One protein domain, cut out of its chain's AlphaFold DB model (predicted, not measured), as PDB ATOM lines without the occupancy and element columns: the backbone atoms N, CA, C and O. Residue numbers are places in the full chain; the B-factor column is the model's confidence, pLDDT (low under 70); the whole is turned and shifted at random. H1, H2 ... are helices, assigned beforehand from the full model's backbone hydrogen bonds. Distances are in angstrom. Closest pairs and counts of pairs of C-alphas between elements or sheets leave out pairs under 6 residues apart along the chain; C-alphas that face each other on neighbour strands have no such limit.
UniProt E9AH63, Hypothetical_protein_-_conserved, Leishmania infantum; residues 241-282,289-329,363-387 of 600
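Overview. This is residues 241 to 282, 289 to 329 and 363 to 387 of the 600 residues of the protein "Hypothetical_protein_-_conserved" of Leishmania infantum (UniProt E9AH63). One long helix, H2, makes a spine; residues 310 to 318 of H3 pack steeply on its residues 267 to 275, and H4 packs across H3 without reaching H2. Beyond the beginning of H2 a small helix, H1, is set off from the other helices, with residues 242 to 248 and the linking residues 250 to 255 sticking out as an arm, while a long stretch without a named element, residues 289 to 309, runs back beside H2. The printed part has 108 residues with four named helices, in the order H1, H2, H3, H4, and no named strand; the class is all helix. The whole is loose, with a radius of gyration of the C-alphas of 17.0 A, and spans 58 by 24 by 23 A.

Along the chain. H2, the longest helix, holds residues 256 to 281 and measures 37.2 A from first to last C-alpha; C-alpha 256 is at (158.311, 111.259, 189.902) and C-alpha 281 at (137.822, 90.452, 166.885). H3 holds residues 310 to 329 and measures 28.9 A. H4 holds residues 370 to 380, 15.0 A, and ends with C-alpha 380 at (136.731, 109.651, 182.957). H1 holds residues 243 to 250, 10.4 A.

Arrangement. H2 and H3 touch, through residues 267 to 275 of H2 and residues 310 to 318 of H3 alone. Their closest C-alphas are those of Ala 271 and Asp 314, 5.0 A apart. Their lines stand at a steep tilt of 60 degrees, and they run the same way. H3 and H4 touch, with the C-alphas of Met 316 and Ala 376 closest, at 5.4 A. They run opposite ways at a steep tilt of 61 degrees. H2 and H4 are apart, and H1 is apart from H2, H3 and H4. Residues 292 to 293 make a short parallel pairing with residues 366 to 367. In H1, H2, H3 and H4 every O i to N i+4 pair is within hydrogen-bond range.

Size, cuts and confidence. The outline is a rod, and the two farthest C-alphas, those of Glu 243 and Met 282, are 58.8 A apart. Without the stretches that stand free, the body of 95 residues spans 54 by 23 by 21 A. The link from H1 to H2 is tight, with 5 residues. The link from H2 to H3 crosses a cut: residues 283 to 288 are not printed, and C-alphas 282 and 289 are 8.7 A apart. The link from H3 to H4 crosses another: residues 330 to 362 are not printed, and C-alphas 329 and 363 are 18.7 A apart. The mean pLDDT of the printed part is 83.9; residues 282, 289, 363 to 364 and 383 to 387 are under 70.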
ATOM      1  N   LYS A 241     161.694 126.793 199.389       90.53
ATOM      2  CA  LYS A 241     162.649 125.684 199.364       90.53
ATOM      3  C   LYS A 241     163.957 126.099 200.024       90.53
ATOM      4  O   LYS A 241     164.660 126.998 199.546       90.53
ATOM      5  N   THR A 242     164.286 125.441 201.127       89.35
ATOM      6  CA  THR A 242     165.525 125.662 201.880       89.35
ATOM      7  C   THR A 242     166.725 124.965 201.230       89.35
ATOM      8  O   THR A 242     166.576 124.110 200.366       89.35
ATOM      9  N   GLU A 243     167.951 125.311 201.642       87.34
ATOM     10  CA  GLU A 243     169.162 124.660 201.100       87.34
ATOM     11  C   GLU A 243     169.185 123.153 201.351       87.34
ATOM     12  O   GLU A 243     169.572 122.379 200.482       87.34
ATOM     13  N   THR A 244     168.754 122.753 202.547       87.68
ATOM     14  CA  THR A 244     168.699 121.363 202.994       87.68
ATOM     15  C   THR A 244     167.699 120.566 202.170       87.68
ATOM     16  O   THR A 244     168.009 119.460 201.737       87.68
ATOM     17  N   GLU A 245     166.535 121.147 201.881       89.54
ATOM     18  CA  GLU A 245     165.513 120.519 201.038       89.54
ATOM     19  C   GLU A 245     165.939 120.450 199.579       89.54
ATOM     20  O   GLU A 245     165.751 119.419 198.946       89.54
ATOM     21  N   ILE A 246     166.559 121.509 199.051       91.42
ATOM     22  CA  ILE A 246     167.121 121.506 197.696       91.42
ATOM     23  C   ILE A 246     168.186 120.411 197.578       91.42
ATOM     24  O   ILE A 246     168.175 119.648 196.614       91.42
ATOM     25  N   GLY A 247     169.066 120.288 198.576       90.03
ATOM     26  CA  GLY A 247     170.069 119.228 198.640       90.03
ATOM     27  C   GLY A 247     169.438 117.835 198.679       90.03
ATOM     28  O   GLY A 247     169.788 116.982 197.864       90.03
ATOM     29  N   ALA A 248     168.464 117.611 199.564       90.12
ATOM     30  CA  ALA A 248     167.750 116.339 199.670       90.12
ATOM     31  C   ALA A 248     166.999 115.982 198.377       90.12
ATOM     32  O   ALA A 248     167.096 114.853 197.898       90.12
ATOM     33  N   TYR A 249     166.309 116.951 197.771       90.66
ATOM     34  CA  TYR A 249     165.559 116.765 196.534       90.66
ATOM     35  C   TYR A 249     166.484 116.497 195.341       90.66
ATOM     36  O   TYR A 249     166.211 115.600 194.551       90.66
ATOM     37  N   SER A 250     167.633 117.179 195.252       89.73
ATOM     38  CA  SER A 250     168.639 116.938 194.201       89.73
ATOM     39  C   SER A 250     169.277 115.543 194.250       89.73
ATOM     40  O   SER A 250     169.793 115.061 193.242       89.73
ATOM     41  N   ASN A 251     169.226 114.885 195.413       89.94
ATOM     42  CA  ASN A 251     169.723 113.526 195.609       89.94
ATOM     43  C   ASN A 251     168.665 112.450 195.316       89.94
ATOM     44  O   ASN A 251     169.005 111.263 195.338       89.94
ATOM     45  N   LYS A 252     167.405 112.821 195.041       86.61
ATOM     46  CA  LYS A 252     166.388 111.851 194.620       86.61
ATOM     47  C   LYS A 252     166.819 111.197 193.307       86.61
ATOM     48  O   LYS A 252     167.205 111.867 192.353       86.61
ATOM     49  N   THR A 253     166.750 109.870 193.264       81.76
ATOM     50  CA  THR A 253     167.085 109.078 192.070       81.76
ATOM     51  C   THR A 253     165.909 108.931 191.113       81.76
ATOM     52  O   THR A 253     166.120 108.642 189.940       81.76
ATOM     53  N   ILE A 254     164.682 109.095 191.614       84.73
ATOM     54  CA  ILE A 254     163.445 108.935 190.851       84.73
ATOM     55  C   ILE A 254     162.864 110.321 190.568       84.73
ATOM     56  O   ILE A 254     162.518 111.055 191.495       84.73
ATOM     57  N   ASP A 255     162.722 110.649 189.285       87.62
ATOM     58  CA  ASP A 255     161.962 111.811 188.826       87.62
ATOM     59  C   ASP A 255     160.478 111.447 188.713       87.62
ATOM     60  O   ASP A 255     160.004 111.048 187.649       87.62
ATOM     61  N   GLU A 256     159.742 111.596 189.814       87.91
ATOM     62  CA  GLU A 256     158.311 111.259 189.902       87.91
ATOM     63  C   GLU A 256     157.493 111.837 188.723       87.91
ATOM     64  O   GLU A 256     156.826 111.060 188.033       87.91
ATOM     65  N   PRO A 257     157.624 113.137 188.357       88.73
ATOM     66  CA  PRO A 257     156.837 113.701 187.263       88.73
ATOM     67  C   PRO A 257     157.166 113.096 185.896       88.73
ATOM     68  O   PRO A 257     156.292 112.982 185.039       88.73
ATOM     69  N   TYR A 258     158.425 112.719 185.659       91.06
ATOM     70  CA  TYR A 258     158.836 112.116 184.389       91.06
ATOM     71  C   TYR A 258     158.369 110.667 184.297       91.06
ATOM     72  O   TYR A 258     157.877 110.259 183.244       91.06
ATOM     73  N   VAL A 259     158.448 109.923 185.405       89.78
ATOM     74  CA  VAL A 259     157.893 108.571 185.502       89.78
ATOM     75  C   VAL A 259     156.400 108.592 185.186       89.78
ATOM     76  O   VAL A 259     155.953 107.790 184.369       89.78
ATOM     77  N   PHE A 260     155.639 109.536 185.747       90.76
ATOM     78  CA  PHE A 260     154.193 109.619 185.516       90.76
ATOM     79  C   PHE A 260     153.861 109.977 184.067       90.76
ATOM     80  O   PHE A 260     153.028 109.313 183.450       90.76
ATOM     81  N   ILE A 261     154.557 110.956 183.477       91.39
ATOM     82  CA  ILE A 261     154.362 111.322 182.067       91.39
ATOM     83  C   ILE A 261     154.570 110.103 181.157       91.39
ATOM     84  O   ILE A 261     153.707 109.797 180.331       91.39
ATOM     85  N   VAL A 262     155.693 109.395 181.314       91.82
ATOM     86  CA  VAL A 262     156.025 108.249 180.455       91.82
ATOM     87  C   VAL A 262     155.081 107.074 180.721       91.82
ATOM     88  O   VAL A 262     154.621 106.449 179.765       91.82
ATOM     89  N   ALA A 263     154.728 106.801 181.983       90.97
ATOM     90  CA  ALA A 263     153.767 105.758 182.345       90.97
ATOM     91  C   ALA A 263     152.413 105.987 181.665       90.97
ATOM     92  O   ALA A 263     151.876 105.079 181.035       90.97
ATOM     93  N   ASN A 264     151.901 107.217 181.713       92.20
ATOM     94  CA  ASN A 264     150.624 107.577 181.100       92.20
ATOM     95  C   ASN A 264     150.645 107.440 179.576       92.20
ATOM     96  O   ASN A 264     149.695 106.924 178.989       92.20
ATOM     97  N   TRP A 265     151.738 107.847 178.919       93.51
ATOM     98  CA  TRP A 265     151.897 107.622 177.480       93.51
ATOM     99  C   TRP A 265     151.881 106.136 177.128       93.51
ATOM    100  O   TRP A 265     151.224 105.741 176.163       93.51
ATOM    101  N   LYS A 266     152.577 105.302 177.908       92.51
ATOM    102  CA  LYS A 266     152.613 103.850 177.695       92.51
ATOM    103  C   LYS A 266     151.260 103.200 177.914       92.51
ATOM    104  O   LYS A 266     150.858 102.371 177.108       92.51
ATOM    105  N   GLN A 267     150.538 103.595 178.952       91.16
ATOM    106  CA  GLN A 267     149.207 103.061 179.203       91.16
ATOM    107  C   GLN A 267     148.212 103.413 178.102       91.16
ATOM    108  O   GLN A 267     147.449 102.544 177.698       91.16
ATOM    109  N   LEU A 268     148.256 104.633 177.557       91.55
ATOM    110  CA  LEU A 268     147.435 104.972 176.394       91.55
ATOM    111  C   LEU A 268     147.802 104.150 175.156       91.55
ATOM    112  O   LEU A 268     146.911 103.737 174.420       91.55
ATOM    113  N   LEU A 269     149.092 103.890 174.924       92.00
ATOM    114  CA  LEU A 269     149.521 103.010 173.833       92.00
ATOM    115  C   LEU A 269     148.961 101.593 174.018       92.00
ATOM    116  O   LEU A 269     148.366 101.057 173.087       92.00
ATOM    117  N   HIS A 270     149.065 101.032 175.227       91.88
ATOM    118  CA  HIS A 270     148.505  99.714 175.548       91.88
ATOM    119  C   HIS A 270     146.973  99.686 175.434       91.88
ATOM    120  O   HIS A 270     146.414  98.697 174.968       91.88
ATOM    121  N   ALA A 271     146.280 100.757 175.826       89.68
ATOM    122  CA  ALA A 271     144.827 100.872 175.696       89.68
ATOM    123  C   ALA A 271     144.381 100.890 174.226       89.68
ATOM    124  O   ALA A 271     143.465 100.165 173.847       89.68
ATOM    125  N   VAL A 272     145.083 101.636 173.367       90.04
ATOM    126  CA  VAL A 272     144.812 101.649 171.920       90.04
ATOM    127  C   VAL A 272     145.130 100.302 171.269       90.04
ATOM    128  O   VAL A 272     144.361  99.828 170.436       90.04
ATOM    129  N   GLU A 273     146.215  99.636 171.671       89.99
ATOM    130  CA  GLU A 273     146.524  98.275 171.212       89.99
ATOM    131  C   GLU A 273     145.417  97.282 171.604       89.99
ATOM    132  O   GLU A 273     144.940  96.529 170.753       89.99
ATOM    133  N   ARG A 274     144.943  97.321 172.859       89.91
ATOM    134  CA  ARG A 274     143.823  96.487 173.334       89.91
ATOM    135  C   ARG A 274     142.520  96.788 172.592       89.91
ATOM    136  O   ARG A 274     141.818  95.848 172.214       89.91
ATOM    137  N   TYR A 275     142.216  98.064 172.352       87.41
ATOM    138  CA  TYR A 275     141.042  98.485 171.589       87.41
ATOM    139  C   TYR A 275     141.085  97.943 170.157       87.41
ATOM    140  O   TYR A 275     140.127  97.320 169.710       87.41
ATOM    141  N   ASN A 276     142.216  98.090 169.462       87.76
ATOM    142  CA  ASN A 276     142.376  97.623 168.083       87.76
ATOM    143  C   ASN A 276     142.259  96.098 167.961       87.76
ATOM    144  O   ASN A 276     141.638  95.605 167.021       87.76
ATOM    145  N   VAL A 277     142.796  95.341 168.924       86.63
ATOM    146  CA  VAL A 277     142.622  93.878 168.971       86.63
ATOM    147  C   VAL A 277     141.151  93.505 169.173       86.63
ATOM    148  O   VAL A 277     140.652  92.597 168.508       86.63
ATOM    149  N   ARG A 278     140.432  94.213 170.054       84.34
ATOM    150  CA  ARG A 278     139.001  93.977 170.299       84.34
ATOM    151  C   ARG A 278     138.145  94.341 169.083       84.34
ATOM    152  O   ARG A 278     137.263  93.569 168.721       84.34
ATOM    153  N   ALA A 279     138.428  95.472 168.440       79.39
ATOM    154  CA  ALA A 279     137.751  95.921 167.227       79.39
ATOM    155  C   ALA A 279     137.963  94.942 166.060       79.39
ATOM    156  O   ALA A 279     137.016  94.627 165.348       79.39
ATOM    157  N   ALA A 280     139.176  94.393 165.915       77.83
ATOM    158  CA  ALA A 280     139.464  93.357 164.925       77.83
ATOM    159  C   ALA A 280     138.724  92.034 165.212       77.83
ATOM    160  O   ALA A 280     138.307  91.355 164.277       77.83
ATOM    161  N   ALA A 281     138.538  91.667 166.486       77.44
ATOM    162  CA  ALA A 281     137.822  90.452 166.885       77.44
ATOM    163  C   ALA A 281     136.289  90.560 166.755       77.44
ATOM    164  O   ALA A 281     135.628  89.549 166.545       77.44
ATOM    165  N   MET A 282     135.722  91.766 166.868       67.19
ATOM    166  CA  MET A 282     134.280  92.043 166.737       67.19
ATOM    167  C   MET A 282     133.767  92.013 165.286       67.19
ATOM    168  O   MET A 282     132.582  92.252 165.070       67.19
ATOM    169  N   HIS A 289     135.455  98.395 162.357       61.23
ATOM    170  CA  HIS A 289     135.811  99.714 162.870       61.23
ATOM    171  C   HIS A 289     137.250 100.041 162.423       61.23
ATOM    172  O   HIS A 289     138.125  99.171 162.522       61.23
ATOM    173  N   PRO A 290     137.518 101.262 161.922       71.83
ATOM    174  CA  PRO A 290     138.859 101.664 161.517       71.83
ATOM    175  C   PRO A 290     139.842 101.511 162.690       71.83
ATOM    176  O   PRO A 290     139.486 101.843 163.827       71.83
ATOM    177  N   PRO A 291     141.082 101.046 162.450       78.63
ATOM    178  CA  PRO A 291     142.080 100.947 163.507       78.63
ATOM    179  C   PRO A 291     142.360 102.335 164.091       78.63
ATOM    180  O   PRO A 291     142.608 103.293 163.362       78.63
ATOM    181  N   VAL A 292     142.335 102.452 165.412       83.43
ATOM    182  CA  VAL A 292     142.553 103.715 166.115       83.43
ATOM    183  C   VAL A 292     144.048 103.972 166.266       83.43
ATOM    184  O   VAL A 292     144.817 103.078 166.630       83.43
ATOM    185  N   GLN A 293     144.471 105.208 166.010       86.01
ATOM    186  CA  GLN A 293     145.844 105.659 166.221       86.01
ATOM    187  C   GLN A 293     145.889 106.916 167.093       86.01
ATOM    188  O   GLN A 293     145.038 107.801 167.013       86.01
ATOM    189  N   LEU A 294     146.914 106.993 167.944       86.96
ATOM    190  CA  LEU A 294     147.230 108.210 168.690       86.96
ATOM    191  C   LEU A 294     147.934 109.217 167.771       86.96
ATOM    192  O   LEU A 294     148.601 108.814 166.818       86.96
ATOM    193  N   PRO A 295     147.822 110.520 168.055       86.01
ATOM    194  CA  PRO A 295     148.366 111.545 167.186       86.01
ATOM    195  C   PRO A 295     149.873 111.719 167.434       86.01
ATOM    196  O   PRO A 295     150.352 111.580 168.562       86.01
ATOM    197  N   ASP A 296     150.633 112.106 166.406       83.02
ATOM    198  CA  ASP A 296     152.096 112.278 166.499       83.02
ATOM    199  C   ASP A 296     152.535 113.308 167.553       83.02
ATOM    200  O   ASP A 296     153.643 113.256 168.093       83.02
ATOM    201  N   ASN A 297     151.658 114.258 167.886       84.61
ATOM    202  CA  ASN A 297     151.909 115.282 168.893       84.61
ATOM    203  C   ASN A 297     151.577 114.843 170.336       84.61
ATOM    204  O   ASN A 297     151.558 115.705 171.219       84.61
ATOM    205  N   LEU A 298     151.359 113.543 170.603       87.50
ATOM    206  CA  LEU A 298     151.033 112.981 171.930       87.50
ATOM    207  C   LEU A 298     151.958 113.479 173.055       87.50
ATOM    208  O   LEU A 298     151.501 113.687 174.177       87.50
ATOM    209  N   HIS A 299     153.227 113.769 172.750       85.19
ATOM    210  CA  HIS A 299     154.211 114.321 173.692       85.19
ATOM    211  C   HIS A 299     153.782 115.634 174.384       85.19
ATOM    212  O   HIS A 299     154.381 116.029 175.391       85.19
ATOM    213  N   ARG A 300     152.781 116.340 173.838       86.88
ATOM    214  CA  ARG A 300     152.187 117.548 174.433       86.88
ATOM    215  C   ARG A 300     151.275 117.238 175.619       86.88
ATOM    216  O   ARG A 300     151.046 118.111 176.451       86.88
ATOM    217  N   TRP A 301     150.754 116.019 175.714       86.12
ATOM    218  CA  TRP A 301     149.900 115.600 176.816       86.12
ATOM    219  C   TRP A 301     150.747 115.106 177.991       86.12
ATOM    220  O   TRP A 301     151.162 113.954 178.028       86.12
ATOM    221  N   ARG A 302     151.066 115.996 178.937       86.84
ATOM    222  CA  ARG A 302     151.971 115.712 180.066       86.84
ATOM    223  C   ARG A 302     151.225 115.766 181.397       86.84
ATOM    224  O   ARG A 302     151.168 116.821 182.025       86.84
ATOM    225  N   LEU A 303     150.678 114.631 181.825       86.21
ATOM    226  CA  LEU A 303     150.148 114.455 183.181       86.21
ATOM    227  C   LEU A 303     151.309 114.153 184.140       86.21
ATOM    228  O   LEU A 303     151.949 113.112 184.021       86.21
ATOM    229  N   ARG A 304     151.605 115.101 185.036       83.58
ATOM    230  CA  ARG A 304     152.793 115.103 185.915       83.58
ATOM    231  C   ARG A 304     152.557 114.572 187.316       83.58
ATOM    232  O   ARG A 304     153.513 114.142 187.938       83.58
ATOM    233  N   ASP A 305     151.314 114.625 187.775       81.71
ATOM    234  CA  ASP A 305     150.965 114.436 189.188       81.71
ATOM    235  C   ASP A 305     150.005 113.247 189.373       81.71
ATOM    236  O   ASP A 305     149.417 113.065 190.429       81.71
ATOM    237  N   TYR A 306     149.777 112.466 188.314       83.21
ATOM    238  CA  TYR A 306     148.753 111.432 188.297       83.21
ATOM    239  C   TYR A 306     149.133 110.306 187.338       83.21
ATOM    240  O   TYR A 306     149.450 110.589 186.183       83.21
ATOM    241  N   ILE A 307     149.063 109.054 187.798       85.65
ATOM    242  CA  ILE A 307     149.175 107.851 186.961       85.65
ATOM    243  C   ILE A 307     147.762 107.335 186.656       85.65
ATOM    244  O   ILE A 307     146.966 107.108 187.568       85.65
ATOM    245  N   ILE A 308     147.459 107.128 185.377       86.73
ATOM    246  CA  ILE A 308     146.195 106.548 184.908       86.73
ATOM    247  C   ILE A 308     146.156 105.052 185.288       86.73
ATOM    248  O   ILE A 308     147.193 104.426 185.502       86.73
ATOM    249  N   THR A 309     144.985 104.450 185.478       87.12
ATOM    250  CA  THR A 309     144.894 102.982 185.597       87.12
ATOM    251  C   THR A 309     144.739 102.368 184.207       87.12
ATOM    252  O   THR A 309     144.252 103.026 183.288       87.12
ATOM    253  N   PRO A 310     145.092 101.089 184.007       85.92
ATOM    254  CA  PRO A 310     144.794 100.423 182.743       85.92
ATOM    255  C   PRO A 310     143.301 100.486 182.369       85.92
ATOM    256  O   PRO A 310     143.008 100.539 181.178       85.92
ATOM    257  N   ASP A 311     142.392 100.511 183.347       87.42
ATOM    258  CA  ASP A 311     140.942 100.575 183.119       87.42
ATOM    259  C   ASP A 311     140.486 101.998 182.750       87.42
ATOM    260  O   ASP A 311     139.749 102.179 181.782       87.42
ATOM    261  N   ASP A 312     140.995 103.023 183.447       88.90
ATOM    262  CA  ASP A 312     140.755 104.436 183.117       88.90
ATOM    263  C   ASP A 312     141.274 104.761 181.704       88.90
ATOM    264  O   ASP A 312     140.660 105.531 180.965       88.90
ATOM    265  N   ALA A 313     142.417 104.181 181.318       88.98
ATOM    266  CA  ALA A 313     142.998 104.354 179.991       88.98
ATOM    267  C   ALA A 313     142.110 103.741 178.896       88.98
ATOM    268  O   ALA A 313     141.903 104.378 177.863       88.98
ATOM    269  N   ASP A 314     141.552 102.547 179.129       89.50
ATOM    270  CA  ASP A 314     140.618 101.902 178.197       89.50
ATOM    271  C   ASP A 314     139.327 102.720 178.059       89.50
ATOM    272  O   ASP A 314     138.926 103.055 176.943       89.50
ATOM    273  N   ALA A 315     138.738 103.142 179.181       89.54
ATOM    274  CA  ALA A 315     137.548 103.991 179.192       89.54
ATOM    275  C   ALA A 315     137.785 105.346 178.497       89.54
ATOM    276  O   ALA A 315     136.896 105.876 177.829       89.54
ATOM    277  N   MET A 316     138.993 105.912 178.608       88.87
ATOM    278  CA  MET A 316     139.361 107.150 177.920       88.87
ATOM    279  C   MET A 316     139.436 106.969 176.401       88.87
ATOM    280  O   MET A 316     138.980 107.849 175.669       88.87
ATOM    281  N   VAL A 317     139.996 105.854 175.921       88.77
ATOM    282  CA  VAL A 317     140.055 105.545 174.483       88.77
ATOM    283  C   VAL A 317     138.651 105.280 173.939       88.77
ATOM    284  O   VAL A 317     138.280 105.877 172.932       88.77
ATOM    285  N   GLU A 318     137.841 104.472 174.627       88.52
ATOM    286  CA  GLU A 318     136.453 104.192 174.234       88.52
ATOM    287  C   GLU A 318     135.602 105.471 174.203       88.52
ATOM    288  O   GLU A 318     134.935 105.754 173.206       88.52
ATOM    289  N   GLY A 319     135.687 106.301 175.246       85.97
ATOM    290  CA  GLY A 319     134.998 107.590 175.296       85.97
ATOM    291  C   GLY A 319     135.476 108.566 174.216       85.97
ATOM    292  O   GLY A 319     134.676 109.324 173.668       85.97
ATOM    293  N   ALA A 320     136.764 108.544 173.858       87.64
ATOM    294  CA  ALA A 320     137.290 109.363 172.769       87.64
ATOM    295  C   ALA A 320     136.761 108.916 171.397       87.64
ATOM    296  O   ALA A 320     136.422 109.775 170.583       87.64
ATOM    297  N   VAL A 321     136.649 107.607 171.149       87.14
ATOM    298  CA  VAL A 321     136.061 107.075 169.909       87.14
ATOM    299  C   VAL A 321     134.581 107.445 169.813       87.14
ATOM    300  O   VAL A 321     134.170 108.007 168.802       87.14
ATOM    301  N   GLN A 322     133.808 107.260 170.887       86.10
ATOM    302  CA  GLN A 322     132.394 107.653 170.925       86.10
ATOM    303  C   GLN A 322     132.201 109.152 170.656       86.10
ATOM    304  O   GLN A 322     131.295 109.545 169.927       86.10
ATOM    305  N   LEU A 323     133.065 110.014 171.207       85.39
ATOM    306  CA  LEU A 323     133.016 111.455 170.938       85.39
ATOM    307  C   LEU A 323     133.275 111.790 169.464       85.39
ATOM    308  O   LEU A 323     132.671 112.733 168.950       85.39
ATOM    309  N   ILE A 324     134.155 111.041 168.792       84.56
ATOM    310  CA  ILE A 324     134.404 111.201 167.357       84.56
ATOM    311  C   ILE A 324     133.181 110.744 166.563       84.56
ATOM    312  O   ILE A 324     132.671 111.523 165.762       84.56
ATOM    313  N   GLU A 325     132.656 109.550 166.836       81.07
ATOM    314  CA  GLU A 325     131.470 109.007 166.161       81.07
ATOM    315  C   GLU A 325     130.251 109.928 166.317       81.07
ATOM    316  O   GLU A 325     129.580 110.245 165.335       81.07
ATOM    317  N   HIS A 326     130.007 110.456 167.521       82.30
ATOM    318  CA  HIS A 326     128.953 111.444 167.752       82.30
ATOM    319  C   HIS A 326     129.183 112.752 166.987       82.30
ATOM    320  O   HIS A 326     128.222 113.344 166.496       82.30
ATOM    321  N   SER A 327     130.431 113.221 166.878       77.59
ATOM    322  CA  SER A 327     130.740 114.429 166.104       77.59
ATOM    323  C   SER A 327     130.527 114.229 164.600       77.59
ATOM    324  O   SER A 327     129.994 115.122 163.945       77.59
ATOM    325  N   SER A 328     130.855 113.047 164.073       72.04
ATOM    326  CA  SER A 328     130.594 112.671 162.682       72.04
ATOM    327  C   SER A 328     129.095 112.535 162.405       72.04
ATOM    328  O   SER A 328     128.609 113.096 161.429       72.04
ATOM    329  N   ALA A 329     128.334 111.896 163.300       70.60
ATOM    330  CA  ALA A 329     126.883 111.759 163.159       70.60
ATOM    331  C   ALA A 329     126.139 113.109 163.206       70.60
ATOM    332  O   ALA A 329     125.132 113.285 162.525       70.60
ATOM    333  N   VAL A 363     141.484 100.238 155.479       54.26
ATOM    334  CA  VAL A 363     140.645 101.233 156.139       54.26
ATOM    335  C   VAL A 363     141.588 102.214 156.833       54.26
ATOM    336  O   VAL A 363     142.348 101.820 157.720       54.26
ATOM    337  N   ALA A 364     141.573 103.479 156.401       66.46
ATOM    338  CA  ALA A 364     142.447 104.506 156.951       66.46
ATOM    339  C   ALA A 364     142.277 104.583 158.481       66.46
ATOM    340  O   ALA A 364     141.142 104.601 158.967       66.46
ATOM    341  N   PRO A 365     143.377 104.606 159.253       72.93
ATOM    342  CA  PRO A 365     143.290 104.615 160.701       72.93
ATOM    343  C   PRO A 365     142.625 105.896 161.214       72.93
ATOM    344  O   PRO A 365     142.944 107.001 160.772       72.93
ATOM    345  N   LEU A 366     141.734 105.751 162.192       78.73
ATOM    346  CA  LEU A 366     141.102 106.877 162.868       78.73
ATOM    347  C   LEU A 366     142.093 107.483 163.870       78.73
ATOM    348  O   LEU A 366     142.405 106.878 164.897       78.73
ATOM    349  N   VAL A 367     142.596 108.685 163.588       83.99
ATOM    350  CA  VAL A 367     143.518 109.388 164.492       83.99
ATOM    351  C   VAL A 367     142.725 110.145 165.554       83.99
ATOM    352  O   VAL A 367     141.961 111.043 165.212       83.99
ATOM    353  N   ILE A 368     142.935 109.843 166.840       83.24
ATOM    354  CA  ILE A 368     142.322 110.600 167.946       83.24
ATOM    355  C   ILE A 368     143.087 111.918 168.135       83.24
ATOM    356  O   ILE A 368     144.241 111.898 168.560       83.24
ATOM    357  N   PRO A 369     142.485 113.095 167.906       86.91
ATOM    358  CA  PRO A 369     143.124 114.363 168.230       86.91
ATOM    359  C   PRO A 369     143.297 114.530 169.749       86.91
ATOM    360  O   PRO A 369     142.424 114.159 170.535       86.91
ATOM    361  N   ILE A 370     144.373 115.196 170.180       84.75
ATOM    362  CA  ILE A 370     144.654 115.455 171.611       84.75
ATOM    363  C   ILE A 370     143.505 116.190 172.311       84.75
ATOM    364  O   ILE A 370     143.248 115.964 173.489       84.75
ATOM    365  N   THR A 371     142.807 117.079 171.607       86.23
ATOM    366  CA  THR A 371     141.663 117.828 172.150       86.23
ATOM    367  C   THR A 371     140.522 116.908 172.576       86.23
ATOM    368  O   THR A 371     139.897 117.154 173.608       86.23
ATOM    369  N   ILE A 372     140.282 115.835 171.822       86.60
ATOM    370  CA  ILE A 372     139.261 114.833 172.135       86.60
ATOM    371  C   ILE A 372     139.731 113.957 173.292       86.60
ATOM    372  O   ILE A 372     138.977 113.768 174.242       86.60
ATOM    373  N   LEU A 373     140.998 113.534 173.282       86.27
ATOM    374  CA  LEU A 373     141.601 112.801 174.399       86.27
ATOM    375  C   LEU A 373     141.508 113.593 175.716       86.27
ATOM    376  O   LEU A 373     141.121 113.051 176.744       86.27
ATOM    377  N   LEU A 374     141.783 114.901 175.685       86.55
ATOM    378  CA  LEU A 374     141.631 115.794 176.838       86.55
ATOM    379  C   LEU A 374     140.177 115.918 177.307       86.55
ATOM    380  O   LEU A 374     139.930 116.047 178.505       86.55
ATOM    381  N   ARG A 375     139.215 115.910 176.379       86.69
ATOM    382  CA  ARG A 375     137.788 115.955 176.713       86.69
ATOM    383  C   ARG A 375     137.334 114.648 177.363       86.69
ATOM    384  O   ARG A 375     136.682 114.719 178.399       86.69
ATOM    385  N   ALA A 376     137.732 113.504 176.809       84.87
ATOM    386  CA  ALA A 376     137.476 112.187 177.389       84.87
ATOM    387  C   ALA A 376     138.144 112.038 178.767       84.87
ATOM    388  O   ALA A 376     137.529 111.559 179.715       84.87
ATOM    389  N   ALA A 377     139.369 112.544 178.926       85.73
ATOM    390  CA  ALA A 377     140.060 112.535 180.209       85.73
ATOM    391  C   ALA A 377     139.297 113.308 181.294       85.73
ATOM    392  O   ALA A 377     139.226 112.848 182.426       85.73
ATOM    393  N   LYS A 378     138.680 114.449 180.960       85.26
ATOM    394  CA  LYS A 378     137.878 115.227 181.920       85.26
ATOM    395  C   LYS A 378     136.606 114.515 182.382       85.26
ATOM    396  O   LYS A 378     136.129 114.831 183.465       85.26
ATOM    397  N   SER A 379     136.034 113.628 181.568       83.83
ATOM    398  CA  SER A 379     134.845 112.856 181.950       83.83
ATOM    399  C   SER A 379     135.181 111.567 182.695       83.83
ATOM    400  O   SER A 379     134.376 111.125 183.504       83.83
ATOM    401  N   VAL A 380     136.341 110.963 182.413       80.89
ATOM    402  CA  VAL A 380     136.731 109.651 182.957       80.89
ATOM    403  C   VAL A 380     137.591 109.776 184.216       80.89
ATOM    404  O   VAL A 380     137.386 109.038 185.173       80.89
ATOM    405  N   LEU A 381     138.558 110.699 184.243       80.37
ATOM    406  CA  LEU A 381     139.519 110.779 185.343       80.37
ATOM    407  C   LEU A 381     138.909 111.466 186.569       80.37
ATOM    408  O   LEU A 381     138.672 112.675 186.569       80.37
ATOM    409  N   VAL A 382     138.744 110.701 187.649       72.29
ATOM    410  CA  VAL A 382     138.487 111.233 188.991       72.29
ATOM    411  C   VAL A 382     139.828 111.408 189.703       72.29
ATOM    412  O   VAL A 382     140.465 110.438 190.127       72.29
ATOM    413  N   PHE A 383     140.278 112.658 189.809       66.63
ATOM    414  CA  PHE A 383     141.476 112.993 190.574       66.63
ATOM    415  C   PHE A 383     141.169 112.870 192.074       66.63
ATOM    416  O   PHE A 383     140.216 113.504 192.534       66.63
ATOM    417  N   PRO A 384     141.937 112.084 192.849       60.17
ATOM    418  CA  PRO A 384     141.774 112.062 194.295       60.17
ATOM    419  C   PRO A 384     142.140 113.436 194.886       60.17
ATOM    420  O   PRO A 384     142.972 114.150 194.311       60.17
ATOM    421  N   PRO A 385     141.566 113.819 196.042       56.86
ATOM    422  CA  PRO A 385     141.864 115.099 196.684       56.86
ATOM    423  C   PRO A 385     143.355 115.268 197.025       56.86
ATOM    424  O   PRO A 385     143.829 116.400 197.077       56.86
ATOM    425  N   SER A 386     144.109 114.170 197.183       55.77
ATOM    426  CA  SER A 386     145.558 114.178 197.439       55.77
ATOM    427  C   SER A 386     146.406 114.751 196.293       55.77
ATOM    428  O   SER A 386     147.522 115.200 196.537       55.77
ATOM    429  N   VAL A 387     145.895 114.778 195.054       53.02
ATOM    430  CA  VAL A 387     146.646 115.239 193.865       53.02
ATOM    431  C   VAL A 387     146.608 116.762 193.703       53.02
ATOM    432  O   VAL A 387     147.451 117.341 193.013       53.02
TER     433      VAL A 387